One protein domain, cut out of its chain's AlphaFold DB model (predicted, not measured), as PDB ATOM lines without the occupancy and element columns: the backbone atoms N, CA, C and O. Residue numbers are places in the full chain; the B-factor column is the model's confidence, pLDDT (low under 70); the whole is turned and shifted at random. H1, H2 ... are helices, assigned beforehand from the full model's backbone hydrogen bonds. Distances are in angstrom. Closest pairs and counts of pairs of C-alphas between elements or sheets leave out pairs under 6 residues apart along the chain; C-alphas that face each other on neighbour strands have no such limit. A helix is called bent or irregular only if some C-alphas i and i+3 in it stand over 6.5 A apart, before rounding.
ATOM      1  N   LYS A   2      29.734  -1.081  -1.827       90.19
ATOM      2  CA  LYS A   2      28.472  -0.990  -2.588       90.19
ATOM      3  C   LYS A   2      27.757  -2.339  -2.705       90.19
ATOM      4  O   LYS A   2      26.620  -2.442  -2.274       90.19
ATOM      5  N   ASP A   3      28.454  -3.359  -3.197       86.69
ATOM      6  CA  ASP A   3      27.853  -4.683  -3.407       86.69
ATOM      7  C   ASP A   3      27.370  -5.305  -2.097       86.69
ATOM      8  O   ASP A   3      26.294  -5.879  -2.050       86.69
ATOM      9  N   PHE A   4      28.120  -5.108  -1.009       84.81
ATOM     10  CA  PHE A   4      27.716  -5.551   0.324       84.81
ATOM     11  C   PHE A   4      26.421  -4.867   0.791       84.81
ATOM     12  O   PHE A   4      25.544  -5.529   1.327       84.81
ATOM     13  N   LEU A   5      26.274  -3.558   0.570       85.50
ATOM     14  CA  LEU A   5      25.064  -2.820   0.947       85.50
ATOM     15  C   LEU A   5      23.858  -3.219   0.085       85.50
ATOM     16  O   LEU A   5      22.771  -3.408   0.621       85.50
ATOM     17  N   ILE A   6      24.060  -3.397  -1.225       85.25
ATOM     18  CA  ILE A   6      23.021  -3.902  -2.138       85.25
ATOM     19  C   ILE A   6      22.592  -5.307  -1.722       85.25
ATOM     20  O   ILE A   6      21.403  -5.595  -1.658       85.25
ATOM     21  N   TRP A   7      23.554  -6.162  -1.384       77.81
ATOM     22  CA  TRP A   7      23.293  -7.503  -0.878       77.81
ATOM     23  C   TRP A   7      22.505  -7.487   0.447       77.81
ATOM     24  O   TRP A   7      21.650  -8.338   0.650       77.81
ATOM     25  N   GLN A   8      22.691  -6.474   1.302       76.69
ATOM     26  CA  GLN A   8      21.847  -6.236   2.487       76.69
ATOM     27  C   GLN A   8      20.461  -5.628   2.166       76.69
ATOM     28  O   GLN A   8      19.749  -5.210   3.079       76.69
ATOM     29  N   GLY A   9      20.076  -5.537   0.890       80.31
ATOM     30  CA  GLY A   9      18.785  -5.007   0.449       80.31
ATOM     31  C   GLY A   9      18.719  -3.481   0.345       80.31
ATOM     32  O   GLY A   9      17.628  -2.920   0.285       80.31
ATOM     33  N   ILE A  10      19.860  -2.778   0.350       83.38
ATOM     34  CA  ILE A  10      19.884  -1.319   0.181       83.38
ATOM     35  C   ILE A  10      19.895  -0.979  -1.305       83.38
ATOM     36  O   ILE A  10      20.897  -1.139  -2.006       83.38
ATOM     37  N   GLU A  11      18.767  -0.460  -1.770       87.25
ATOM     38  CA  GLU A  11      18.578  -0.017  -3.147       87.25
ATOM     39  C   GLU A  11      18.952   1.463  -3.339       87.25
ATOM     40  O   GLU A  11      19.208   2.204  -2.391       87.25
ATOM     41  N   GLY A  12      19.006   1.914  -4.596       86.38
ATOM     42  CA  GLY A  12      19.212   3.332  -4.925       86.38
ATOM     43  C   GLY A  12      20.657   3.842  -4.821       86.38
ATOM     44  O   GLY A  12      20.888   5.042  -4.958       86.38
ATOM     45  N   ILE A  13      21.653   2.967  -4.630       90.56
ATOM     46  CA  ILE A  13      23.068   3.369  -4.562       90.56
ATOM     47  C   ILE A  13      23.628   3.626  -5.969       90.56
ATOM     48  O   ILE A  13      24.050   2.703  -6.679       90.56
ATOM     49  N   THR A  14      23.704   4.898  -6.362       90.38
ATOM     50  CA  THR A  14      24.176   5.281  -7.702       90.38
ATOM     51  C   THR A  14      25.691   5.457  -7.771       90.38
ATOM     52  O   THR A  14      26.320   4.991  -8.724       90.38
ATOM     53  N   GLY A  15      26.313   6.037  -6.736       91.06
ATOM     54  CA  GLY A  15      27.734   6.393  -6.764       91.06
ATOM     55  C   GLY A  15      28.514   6.151  -5.470       91.06
ATOM     56  O   GLY A  15      27.989   5.714  -4.445       91.06
ATOM     57  N   SER A  16      29.816   6.466  -5.514       92.88
ATOM     58  CA  SER A  16      30.730   6.288  -4.371       92.88
ATOM     59  C   SER A  16      30.329   7.131  -3.155       92.88
ATOM     60  O   SER A  16      30.496   6.679  -2.028       92.88
ATOM     61  N   ARG A  17      29.774   8.336  -3.362       94.62
ATOM     62  CA  ARG A  17      29.305   9.199  -2.262       94.62
ATOM     63  C   ARG A  17      28.113   8.581  -1.537       94.62
ATOM     64  O   ARG A  17      28.125   8.536  -0.312       94.62
ATOM     65  N   ASP A  18      27.134   8.077  -2.286       94.44
ATOM     66  CA  ASP A  18      25.959   7.396  -1.726       94.44
ATOM     67  C   ASP A  18      26.390   6.147  -0.963       94.44
ATOM     68  O   ASP A  18      26.002   5.955   0.181       94.44
ATOM     69  N   THR A  19      27.304   5.368  -1.550       95.62
ATOM     70  CA  THR A  19      27.877   4.177  -0.908       95.62
ATOM     71  C   THR A  19      28.501   4.508   0.449       95.62
ATOM     72  O   THR A  19      28.273   3.788   1.413       95.62
ATOM     73  N   ILE A  20      29.289   5.586   0.542       96.25
ATOM     74  CA  ILE A  20      29.932   5.997   1.801       96.25
ATOM     75  C   ILE A  20      28.883   6.467   2.816       96.25
ATOM     76  O   ILE A  20      28.975   6.115   3.988       96.25
ATOM     77  N   ARG A  21      27.876   7.237   2.383       94.56
ATOM     78  CA  ARG A  21      26.793   7.702   3.267       94.56
ATOM     79  C   ARG A  21      25.998   6.539   3.845       94.56
ATOM     80  O   ARG A  21      25.800   6.498   5.055       94.56
ATOM     81  N   GLU A  22      25.605   5.589   3.004       94.81
ATOM     82  CA  GLU A  22      24.879   4.397   3.439       94.81
ATOM     83  C   GLU A  22      25.748   3.506   4.329       94.81
ATOM     84  O   GLU A  22      25.310   3.090   5.398       94.81
ATOM     85  N   ALA A  23      27.015   3.282   3.964       93.94
ATOM     86  CA  ALA A  23      27.948   2.531   4.799       93.94
ATOM     87  C   ALA A  23      28.090   3.151   6.198       93.94
ATOM     88  O   ALA A  23      28.086   2.427   7.192       93.94
ATOM     89  N   PHE A  24      28.187   4.478   6.284       94.81
ATOM     90  CA  PHE A  24      28.270   5.187   7.558       94.81
ATOM     91  C   PHE A  24      26.959   5.090   8.350       94.81
ATOM     92  O   PHE A  24      26.969   4.700   9.512       94.81
ATOM     93  N   SER A  25      25.821   5.346   7.699       92.06
ATOM     94  CA  SER A  25      24.479   5.235   8.291       92.06
ATOM     95  C   SER A  25      24.207   3.847   8.889       92.06
ATOM     96  O   SER A  25      23.603   3.718   9.951       92.06
ATOM     97  N   LYS A  26      24.708   2.790   8.240       89.25
ATOM     98  CA  LYS A  26      24.565   1.388   8.670       89.25
ATOM     99  C   LYS A  26      25.692   0.897   9.586       89.25
ATOM    100  O   LYS A  26      25.817  -0.309   9.818       89.25
ATOM    101  N   GLY A  27      26.559   1.794  10.059       90.25
ATOM    102  CA  GLY A  27      27.688   1.455  10.927       90.25
ATOM    103  C   GLY A  27      28.658   0.441  10.310       90.25
ATOM    104  O   GLY A  27      29.287  -0.326  11.030       90.25
ATOM    105  N   LEU A  28      28.728   0.349   8.977       90.94
ATOM    106  CA  LEU A  28      29.760  -0.423   8.276       90.94
ATOM    107  C   LEU A  28      31.121   0.286   8.364       90.94
ATOM    108  O   LEU A  28      32.160  -0.367   8.329       90.94
ATOM    109  N   ILE A  29      31.098   1.614   8.486       95.12
ATOM    110  CA  ILE A  29      32.259   2.474   8.721       95.12
ATOM    111  C   ILE A  29      31.916   3.495   9.811       95.12
ATOM    112  O   ILE A  29      30.771   3.932   9.899       95.12
ATOM    113  N   GLU A  30      32.903   3.900  10.608       88.94
ATOM    114  CA  GLU A  30      32.713   4.838  11.730       88.94
ATOM    115  C   GLU A  30      33.123   6.284  11.394       88.94
ATOM    116  O   GLU A  30      32.626   7.224  11.996       88.94
ATOM    117  N   GLU A  31      33.992   6.492  10.402       90.44
ATOM    118  CA  GLU A  31      34.614   7.798  10.110       90.44
ATOM    119  C   GLU A  31      34.238   8.316   8.712       90.44
ATOM    120  O   GLU A  31      35.070   8.426   7.807       90.44
ATOM    121  N   GLY A  32      32.952   8.617   8.500       90.56
ATOM    122  CA  GLY A  32      32.411   8.971   7.178       90.56
ATOM    123  C   GLY A  32      33.140  10.130   6.479       90.56
ATOM    124  O   GLY A  32      33.333  10.094   5.262       90.56
ATOM    125  N   GLN A  33      33.611  11.131   7.234       92.88
ATOM    126  CA  GLN A  33      34.361  12.258   6.672       92.88
ATOM    127  C   GLN A  33      35.743  11.833   6.157       92.88
ATOM    128  O   GLN A  33      36.151  12.279   5.085       92.88
ATOM    129  N   GLY A  34      36.435  10.932   6.859       94.06
ATOM    130  CA  GLY A  34      37.711  10.380   6.398       94.06
ATOM    131  C   GLY A  34      37.567   9.621   5.078       94.06
ATOM    132  O   GLY A  34      38.366   9.796   4.160       94.06
ATOM    133  N   TRP A  35      36.477   8.866   4.923       96.12
ATOM    134  CA  TRP A  35      36.144   8.197   3.663       96.12
ATOM    135  C   TRP A  35      35.811   9.177   2.530       96.12
ATOM    136  O   TRP A  35      36.185   8.944   1.379       96.12
ATOM    137  N   MET A  36      35.150  10.297   2.833       95.44
ATOM    138  CA  MET A  36      34.917  11.362   1.848       95.44
ATOM    139  C   MET A  36      36.222  12.050   1.423       95.44
ATOM    140  O   MET A  36      36.383  12.344   0.238       95.44
ATOM    141  N   SER A  37      37.166  12.255   2.346       94.81
ATOM    142  CA  SER A  37      38.512  12.754   2.028       94.81
ATOM    143  C   SER A  37      39.286  11.769   1.150       94.81
ATOM    144  O   SER A  37      39.857  12.170   0.139       94.81
ATOM    145  N   MET A  38      39.222  10.468   1.448       95.69
ATOM    146  CA  MET A  38      39.808   9.416   0.608       95.69
ATOM    147  C   MET A  38      39.217   9.414  -0.810       95.69
ATOM    148  O   MET A  38      39.940   9.269  -1.796       95.69
ATOM    149  N   LEU A  39      37.904   9.625  -0.937       95.06
ATOM    150  CA  LEU A  39      37.246   9.772  -2.236       95.06
ATOM    151  C   LEU A  39      37.737  11.016  -2.995       95.06
ATOM    152  O   LEU A  39      37.906  10.959  -4.216       95.06
ATOM    153  N   ALA A  40      37.960  12.130  -2.294       93.94
ATOM    154  CA  ALA A  40      38.511  13.342  -2.892       93.94
ATOM    155  C   ALA A  40      39.946  13.118  -3.391       93.94
ATOM    156  O   ALA A  40      40.244  13.460  -4.534       93.94
ATOM    157  N   ASP A  41      40.797  12.471  -2.593       94.62
ATOM    158  CA  ASP A  41      42.164  12.120  -2.992       94.62
ATOM    159  C   ASP A  41      42.175  11.187  -4.202       94.62
ATOM    160  O   ASP A  41      42.894  11.444  -5.165       94.62
ATOM    161  N   ARG A  42      41.300  10.171  -4.224       93.81
ATOM    162  CA  ARG A  42      41.115   9.302  -5.394       93.81
ATOM    163  C   ARG A  42      40.817  10.114  -6.653       93.81
ATOM    164  O   ARG A  42      41.426   9.869  -7.687       93.81
ATOM    165  N   ASN A  43      39.898  11.076  -6.586       92.75
ATOM    166  CA  ASN A  43      39.559  11.913  -7.741       92.75
ATOM    167  C   ASN A  43      40.719  12.831  -8.170       92.75
ATOM    168  O   ASN A  43      40.796  13.190  -9.339       92.75
ATOM    169  N   ARG A  44      41.627  13.185  -7.252       91.25
ATOM    170  CA  ARG A  44      42.826  13.994  -7.529       91.25
ATOM    171  C   ARG A  44      43.994  13.194  -8.106       91.25
ATOM    172  O   ARG A  44      44.944  13.806  -8.578       91.25
ATOM    173  N   THR A  45      43.940  11.860  -8.112       90.62
ATOM    174  CA  THR A  45      45.028  11.016  -8.653       90.62
ATOM    175  C   THR A  45      45.342  11.278 -10.127       90.62
ATOM    176  O   THR A  45      46.483  11.096 -10.540       90.62
ATOM    177  N   SER A  46      44.390  11.794 -10.913       90.00
ATOM    178  CA  SER A  46      44.646  12.264 -12.283       90.00
ATOM    179  C   SER A  46      45.664  13.411 -12.355       90.00
ATOM    180  O   SER A  46      46.266  13.634 -13.402       90.00
ATOM    181  N   HIS A  47      45.881  14.120 -11.245       85.44
ATOM    182  CA  HIS A  47      46.852  15.201 -11.094       85.44
ATOM    183  C   HIS A  47      48.135  14.764 -10.374       85.44
ATOM    184  O   HIS A  47      48.925  15.614  -9.975       85.44
ATOM    185  N   ALA A  48      48.387  13.458 -10.227       82.69
ATOM    186  CA  ALA A  48      49.561  12.932  -9.517       82.69
ATOM    187  C   ALA A  48      50.915  13.232 -10.197       82.69
ATOM    188  O   ALA A  48      51.958  12.915  -9.639       82.69
ATOM    189  N   TYR A  49      50.923  13.852 -11.382       87.06
ATOM    190  CA  TYR A  49      52.138  14.425 -11.974       87.06
ATOM    191  C   TYR A  49      52.614  15.689 -11.234       87.06
ATOM    192  O   TYR A  49      53.769  16.082 -11.371       87.06
ATOM    193  N   ASN A  50      51.726  16.353 -10.487       92.81
ATOM    194  CA  ASN A  50      52.082  17.444  -9.591       92.81
ATOM    195  C   ASN A  50      52.623  16.840  -8.286       92.81
ATOM    196  O   ASN A  50      51.894  16.152  -7.571       92.81
ATOM    197  N   GLU A  51      53.899  17.101  -8.004       93.44
ATOM    198  CA  GLU A  51      54.636  16.515  -6.878       93.44
ATOM    199  C   GLU A  51      53.972  16.810  -5.528       93.44
ATOM    200  O   GLU A  51      53.718  15.885  -4.767       93.44
ATOM    201  N   GLU A  52      53.553  18.053  -5.281       93.62
ATOM    202  CA  GLU A  52      52.835  18.445  -4.058       93.62
ATOM    203  C   GLU A  52      51.532  17.643  -3.870       93.62
ATOM    204  O   GLU A  52      51.211  17.174  -2.776       93.62
ATOM    205  N   THR A  53      50.778  17.432  -4.953       90.25
ATOM    206  CA  THR A  53      49.553  16.624  -4.927       90.25
ATOM    207  C   THR A  53      49.865  15.156  -4.662       90.25
ATOM    208  O   THR A  53      49.158  14.519  -3.879       90.25
ATOM    209  N   ALA A  54      50.916  14.616  -5.280       91.06
ATOM    210  CA  ALA A  54      51.349  13.242  -5.061       91.06
ATOM    211  C   ALA A  54      51.806  13.019  -3.611       91.06
ATOM    212  O   ALA A  54      51.362  12.064  -2.971       91.06
ATOM    213  N   GLU A  55      52.625  13.918  -3.066       94.31
ATOM    214  CA  GLU A  55      53.099  13.868  -1.682       94.31
ATOM    215  C   GLU A  55      51.950  13.974  -0.679       94.31
ATOM    216  O   GLU A  55      51.883  13.180   0.262       94.31
ATOM    217  N   ALA A  56      50.997  14.884  -0.908       93.56
ATOM    218  CA  ALA A  56      49.815  15.019  -0.062       93.56
ATOM    219  C   ALA A  56      48.975  13.730  -0.046       93.56
ATOM    220  O   ALA A  56      48.590  13.251   1.023       93.56
ATOM    221  N   ILE A  57      48.730  13.127  -1.217       93.56
ATOM    222  CA  ILE A  57      47.989  11.861  -1.321       93.56
ATOM    223  C   ILE A  57      48.753  10.736  -0.607       93.56
ATOM    224  O   ILE A  57      48.155   9.984   0.162       93.56
ATOM    225  N   LEU A  58      50.072  10.625  -0.807       93.44
ATOM    226  CA  LEU A  58      50.907   9.618  -0.142       93.44
ATOM    227  C   LEU A  58      50.904   9.777   1.385       93.44
ATOM    228  O   LEU A  58      50.823   8.777   2.106       93.44
ATOM    229  N   GLY A  59      50.955  11.016   1.878       94.62
ATOM    230  CA  GLY A  59      50.820  11.334   3.296       94.62
ATOM    231  C   GLY A  59      49.483  10.851   3.854       94.62
ATOM    232  O   GLY A  59      49.456  10.093   4.825       94.62
ATOM    233  N   ASN A  60      48.379  11.197   3.189       95.00
ATOM    234  CA  ASN A  60      47.036  10.791   3.607       95.00
ATOM    235  C   ASN A  60      46.843   9.268   3.567       95.00
ATOM    236  O   ASN A  60      46.209   8.708   4.463       95.00
ATOM    237  N   ILE A  61      47.436   8.576   2.584       93.50
ATOM    238  CA  ILE A  61      47.403   7.109   2.513       93.50
ATOM    239  C   ILE A  61      48.004   6.489   3.776       93.50
ATOM    240  O   ILE A  61      47.390   5.610   4.384       93.50
ATOM    241  N   ARG A  62      49.189   6.962   4.178       92.81
ATOM    242  CA  ARG A  62      49.925   6.430   5.331       92.81
ATOM    243  C   ARG A  62      49.270   6.787   6.661       92.81
ATOM    244  O   ARG A  62      49.242   5.952   7.559       92.81
ATOM    245  N   LEU A  63      48.775   8.015   6.791       92.81
ATOM    246  CA  LEU A  63      48.309   8.555   8.069       92.81
ATOM    247  C   LEU A  63      46.827   8.284   8.343       92.81
ATOM    248  O   LEU A  63      46.447   8.179   9.506       92.81
ATOM    249  N   GLN A  64      45.993   8.168   7.305       92.94
ATOM    250  CA  GLN A  64      44.539   8.087   7.463       92.94
ATOM    251  C   GLN A  64      43.917   6.917   6.695       92.94
ATOM    252  O   GLN A  64      43.227   6.090   7.295       92.94
ATOM    253  N   HIS A  65      44.157   6.808   5.383       94.00
ATOM    254  CA  HIS A  65      43.395   5.873   4.537       94.00
ATOM    255  C   HIS A  65      43.659   4.413   4.898       94.00
ATOM    256  O   HIS A  65      42.724   3.616   4.926       94.00
ATOM    257  N   HIS A  66      44.905   4.073   5.239       93.88
ATOM    258  CA  HIS A  66      45.260   2.734   5.703       93.88
ATOM    259  C   HIS A  66      44.455   2.324   6.946       93.88
ATOM    260  O   HIS A  66      43.853   1.254   6.966       93.88
ATOM    261  N   ALA A  67      44.381   3.189   7.963       94.81
ATOM    262  CA  ALA A  67      43.644   2.894   9.191       94.81
ATOM    263  C   ALA A  67      42.140   2.699   8.932       94.81
ATOM    264  O   ALA A  67      41.535   1.767   9.463       94.81
ATOM    265  N   LEU A  68      41.549   3.531   8.065       95.56
ATOM    266  CA  LEU A  68      40.146   3.412   7.661       95.56
ATOM    267  C   LEU A  68      39.849   2.080   6.954       95.56
ATOM    268  O   LEU A  68      38.830   1.449   7.235       95.56
ATOM    269  N   LEU A  69      40.740   1.643   6.060       95.50
ATOM    270  CA  LEU A  69      40.603   0.371   5.345       95.50
ATOM    271  C   LEU A  69      40.733  -0.830   6.290       95.50
ATOM    272  O   LEU A  69      39.899  -1.730   6.224       95.50
ATOM    273  N   MET A  70      41.701  -0.807   7.211       94.56
ATOM    274  CA  MET A  70      41.864  -1.847   8.237       94.56
ATOM    275  C   MET A  70      40.635  -1.947   9.154       94.56
ATOM    276  O   MET A  70      40.202  -3.042   9.513       94.56
ATOM    277  N   ALA A  71      40.041  -0.809   9.527       94.75
ATOM    278  CA  ALA A  71      38.817  -0.790  10.321       94.75
ATOM    279  C   ALA A  71      37.641  -1.425   9.559       94.75
ATOM    280  O   ALA A  71      36.932  -2.266  10.116       94.75
ATOM    281  N   LEU A  72      37.465  -1.085   8.276       94.88
ATOM    282  CA  LEU A  72      36.440  -1.703   7.431       94.88
ATOM    283  C   LEU A  72      36.661  -3.213   7.278       94.88
ATOM    284  O   LEU A  72      35.700  -3.972   7.382       94.88
ATOM    285  N   GLU A  73      37.899  -3.655   7.048       92.75
ATOM    286  CA  GLU A  73      38.236  -5.080   6.971       92.75
ATOM    287  C   GLU A  73      37.815  -5.806   8.251       92.75
ATOM    288  O   GLU A  73      37.103  -6.807   8.184       92.75
ATOM    289  N   LYS A  74      38.165  -5.264   9.422       91.38
ATOM    290  CA  LYS A  74      37.779  -5.839  10.715       91.38
ATOM    291  C   LYS A  74      36.260  -5.958  10.863       91.38
ATOM    292  O   LYS A  74      35.780  -6.993  11.323       91.38
ATOM    293  N   VAL A  75      35.502  -4.930  10.474       91.06
ATOM    294  CA  VAL A  75      34.030  -4.955  10.527       91.06
ATOM    295  C   VAL A  75      33.463  -5.999   9.566       91.06
ATOM    296  O   VAL A  75      32.578  -6.763   9.950       91.06
ATOM    297  N   LEU A  76      33.972  -6.075   8.333       88.00
ATOM    298  CA  LEU A  76      33.530  -7.064   7.350       88.00
ATOM    299  C   LEU A  76      33.841  -8.492   7.813       88.00
ATOM    300  O   LEU A  76      32.951  -9.335   7.778       88.00
ATOM    301  N   LEU A  77      35.048  -8.752   8.322       83.69
ATOM    302  CA  LEU A  77      35.429 -10.051   8.881       83.69
ATOM    303  C   LEU A  77      34.564 -10.428  10.087       83.69
ATOM    304  O   LEU A  77      34.100 -11.561  10.173       83.69
ATOM    305  N   ALA A  78      34.295  -9.483  10.991       81.50
ATOM    306  CA  ALA A  78      33.413  -9.720  12.129       81.50
ATOM    307  C   ALA A  78      31.983 -10.050  11.682       81.50
ATOM    308  O   ALA A  78      31.371 -10.959  12.236       81.50
ATOM    309  N   ARG A  79      31.460  -9.370  10.656       80.50
ATOM    310  CA  ARG A  79      30.129  -9.659  10.100       80.50
ATOM    311  C   ARG A  79      30.081 -10.991   9.364       80.50
ATOM    312  O   ARG A  79      29.094 -11.700   9.501       80.50
ATOM    313  N   VAL A  80      31.145 -11.375   8.658       71.31
ATOM    314  CA  VAL A  80      31.277 -12.718   8.070       71.31
ATOM    315  C   VAL A  80      31.316 -13.784   9.167       71.31
ATOM    316  O   VAL A  80      30.619 -14.785   9.055       71.31
ATOM    317  N   ALA A  81      32.060 -13.564  10.254       61.66
ATOM    318  CA  ALA A  81      32.138 -14.502  11.373       61.66
ATOM    319  C   ALA A  81      30.813 -14.608  12.151       61.66
ATOM    320  O   ALA A  81      30.389 -15.709  12.490       61.66
ATOM    321  N   GLN A  82      30.127 -13.486  12.388       57.12
ATOM    322  CA  GLN A  82      28.787 -13.466  12.987       57.12
ATOM    323  C   GLN A  82      27.763 -14.161  12.086       57.12
ATOM    324  O   GLN A  82      26.951 -14.938  12.580       57.12
ATOM    325  N   LYS A  83      27.842 -13.957  10.766       53.84
ATOM    326  CA  LYS A  83      26.980 -14.648   9.802       53.84
ATOM    327  C   LYS A  83      27.285 -16.150   9.730       53.84
ATOM    328  O   LYS A  83      26.365 -16.955   9.722       53.84
ATOM    329  N   SER A  84      28.559 -16.541   9.820       45.97
ATOM    330  CA  SER A  84      28.990 -17.946   9.909       45.97
ATOM    331  C   SER A  84      28.542 -18.639  11.203       45.97
ATOM    332  O   SER A  84      28.452 -19.863  11.225       45.97
ATOM    333  N   MET A  85      28.241 -17.888  12.268       42.78
ATOM    334  CA  MET A  85      27.697 -18.422  13.525       42.78
ATOM    335  C   MET A  85      26.166 -18.601  13.488       42.78
ATOM    336  O   MET A  85      25.618 -19.306  14.331       42.78
ATOM    337  N   ASN A  86      25.498 -18.008  12.488       45.94
ATOM    338  CA  ASN A  86      24.073 -18.191  12.193       45.94
ATOM    339  C   ASN A  86      23.807 -19.166  11.024       45.94
ATOM    340  O   ASN A  86      22.651 -19.483  10.756       45.94
ATOM    341  N   SER A  87      24.851 -19.679  10.363       50.56
ATOM    342  CA  SER A  87      24.775 -20.809   9.420       50.56
ATOM    343  C   SER A  87      24.865 -22.142  10.172       50.56
ATOM    344  O   SER A  87      25.562 -22.185  11.185       50.56
TER     345      SER A  87
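What this domain is: This is residues 2 to 87 of the 191 residues of the protein "Putative nucleotidyltransferase" of Pseudomonas sp. GM55 (UniProt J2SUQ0). A long bent helix, H4, makes the longest axis; H3 folds back along its first arm, H4a, H2 packs on H3, and short H1 packs on H2. Residues 80 to 87 stick out. The printed part has 86 residues, 68 of them in four named helices, in the order H1, H2, H3, H4 along the chain; its class is all helix, with no named strand, and it is loose, with a radius of gyration of the C-alphas of 15.1 A and spans of 50 by 26 by 17 A.

How they stand to each other: H4, residues 51 to 86, assigned as one helix by hydrogen bonds, is bent, C-alphas 63 and 66 being 7.0 A apart; arms H4a, 51 to 63, and H4b, 66 to 86, stand at a steep tilt of 40 degrees. H3, residues 32 to 47, only just irregular with C-alphas 43 and 46 6.8 A apart, forms a hairpin with H4a; their closest C-alphas, Asp 41 and Ile 57, are 6.1 A apart. H3, with residues 32 to 39 alone, touches H2, residues 16 to 25, in a hairpin; the closest C-alphas, Phe 24 and Gly 32, are 5.6 A apart. H1, residues 2 to 7, touches H2; the closest C-alphas, Lys 2 and Thr 19, are 5.5 A apart. Every O i to N i+4 pair is within hydrogen-bond range in H1, H2, H4a and H4b, and 10 of 12 in H3.

Where its parts are: C-alpha 2 begins H1 at (28.472, -0.990, -2.588). H4b, 30.5 A long, ends at C-alpha 86 (24.073, -18.191, 12.193).

The domain as a whole: The printed part has no cut and no long link. Residues 81 to 87 have pLDDT under 70.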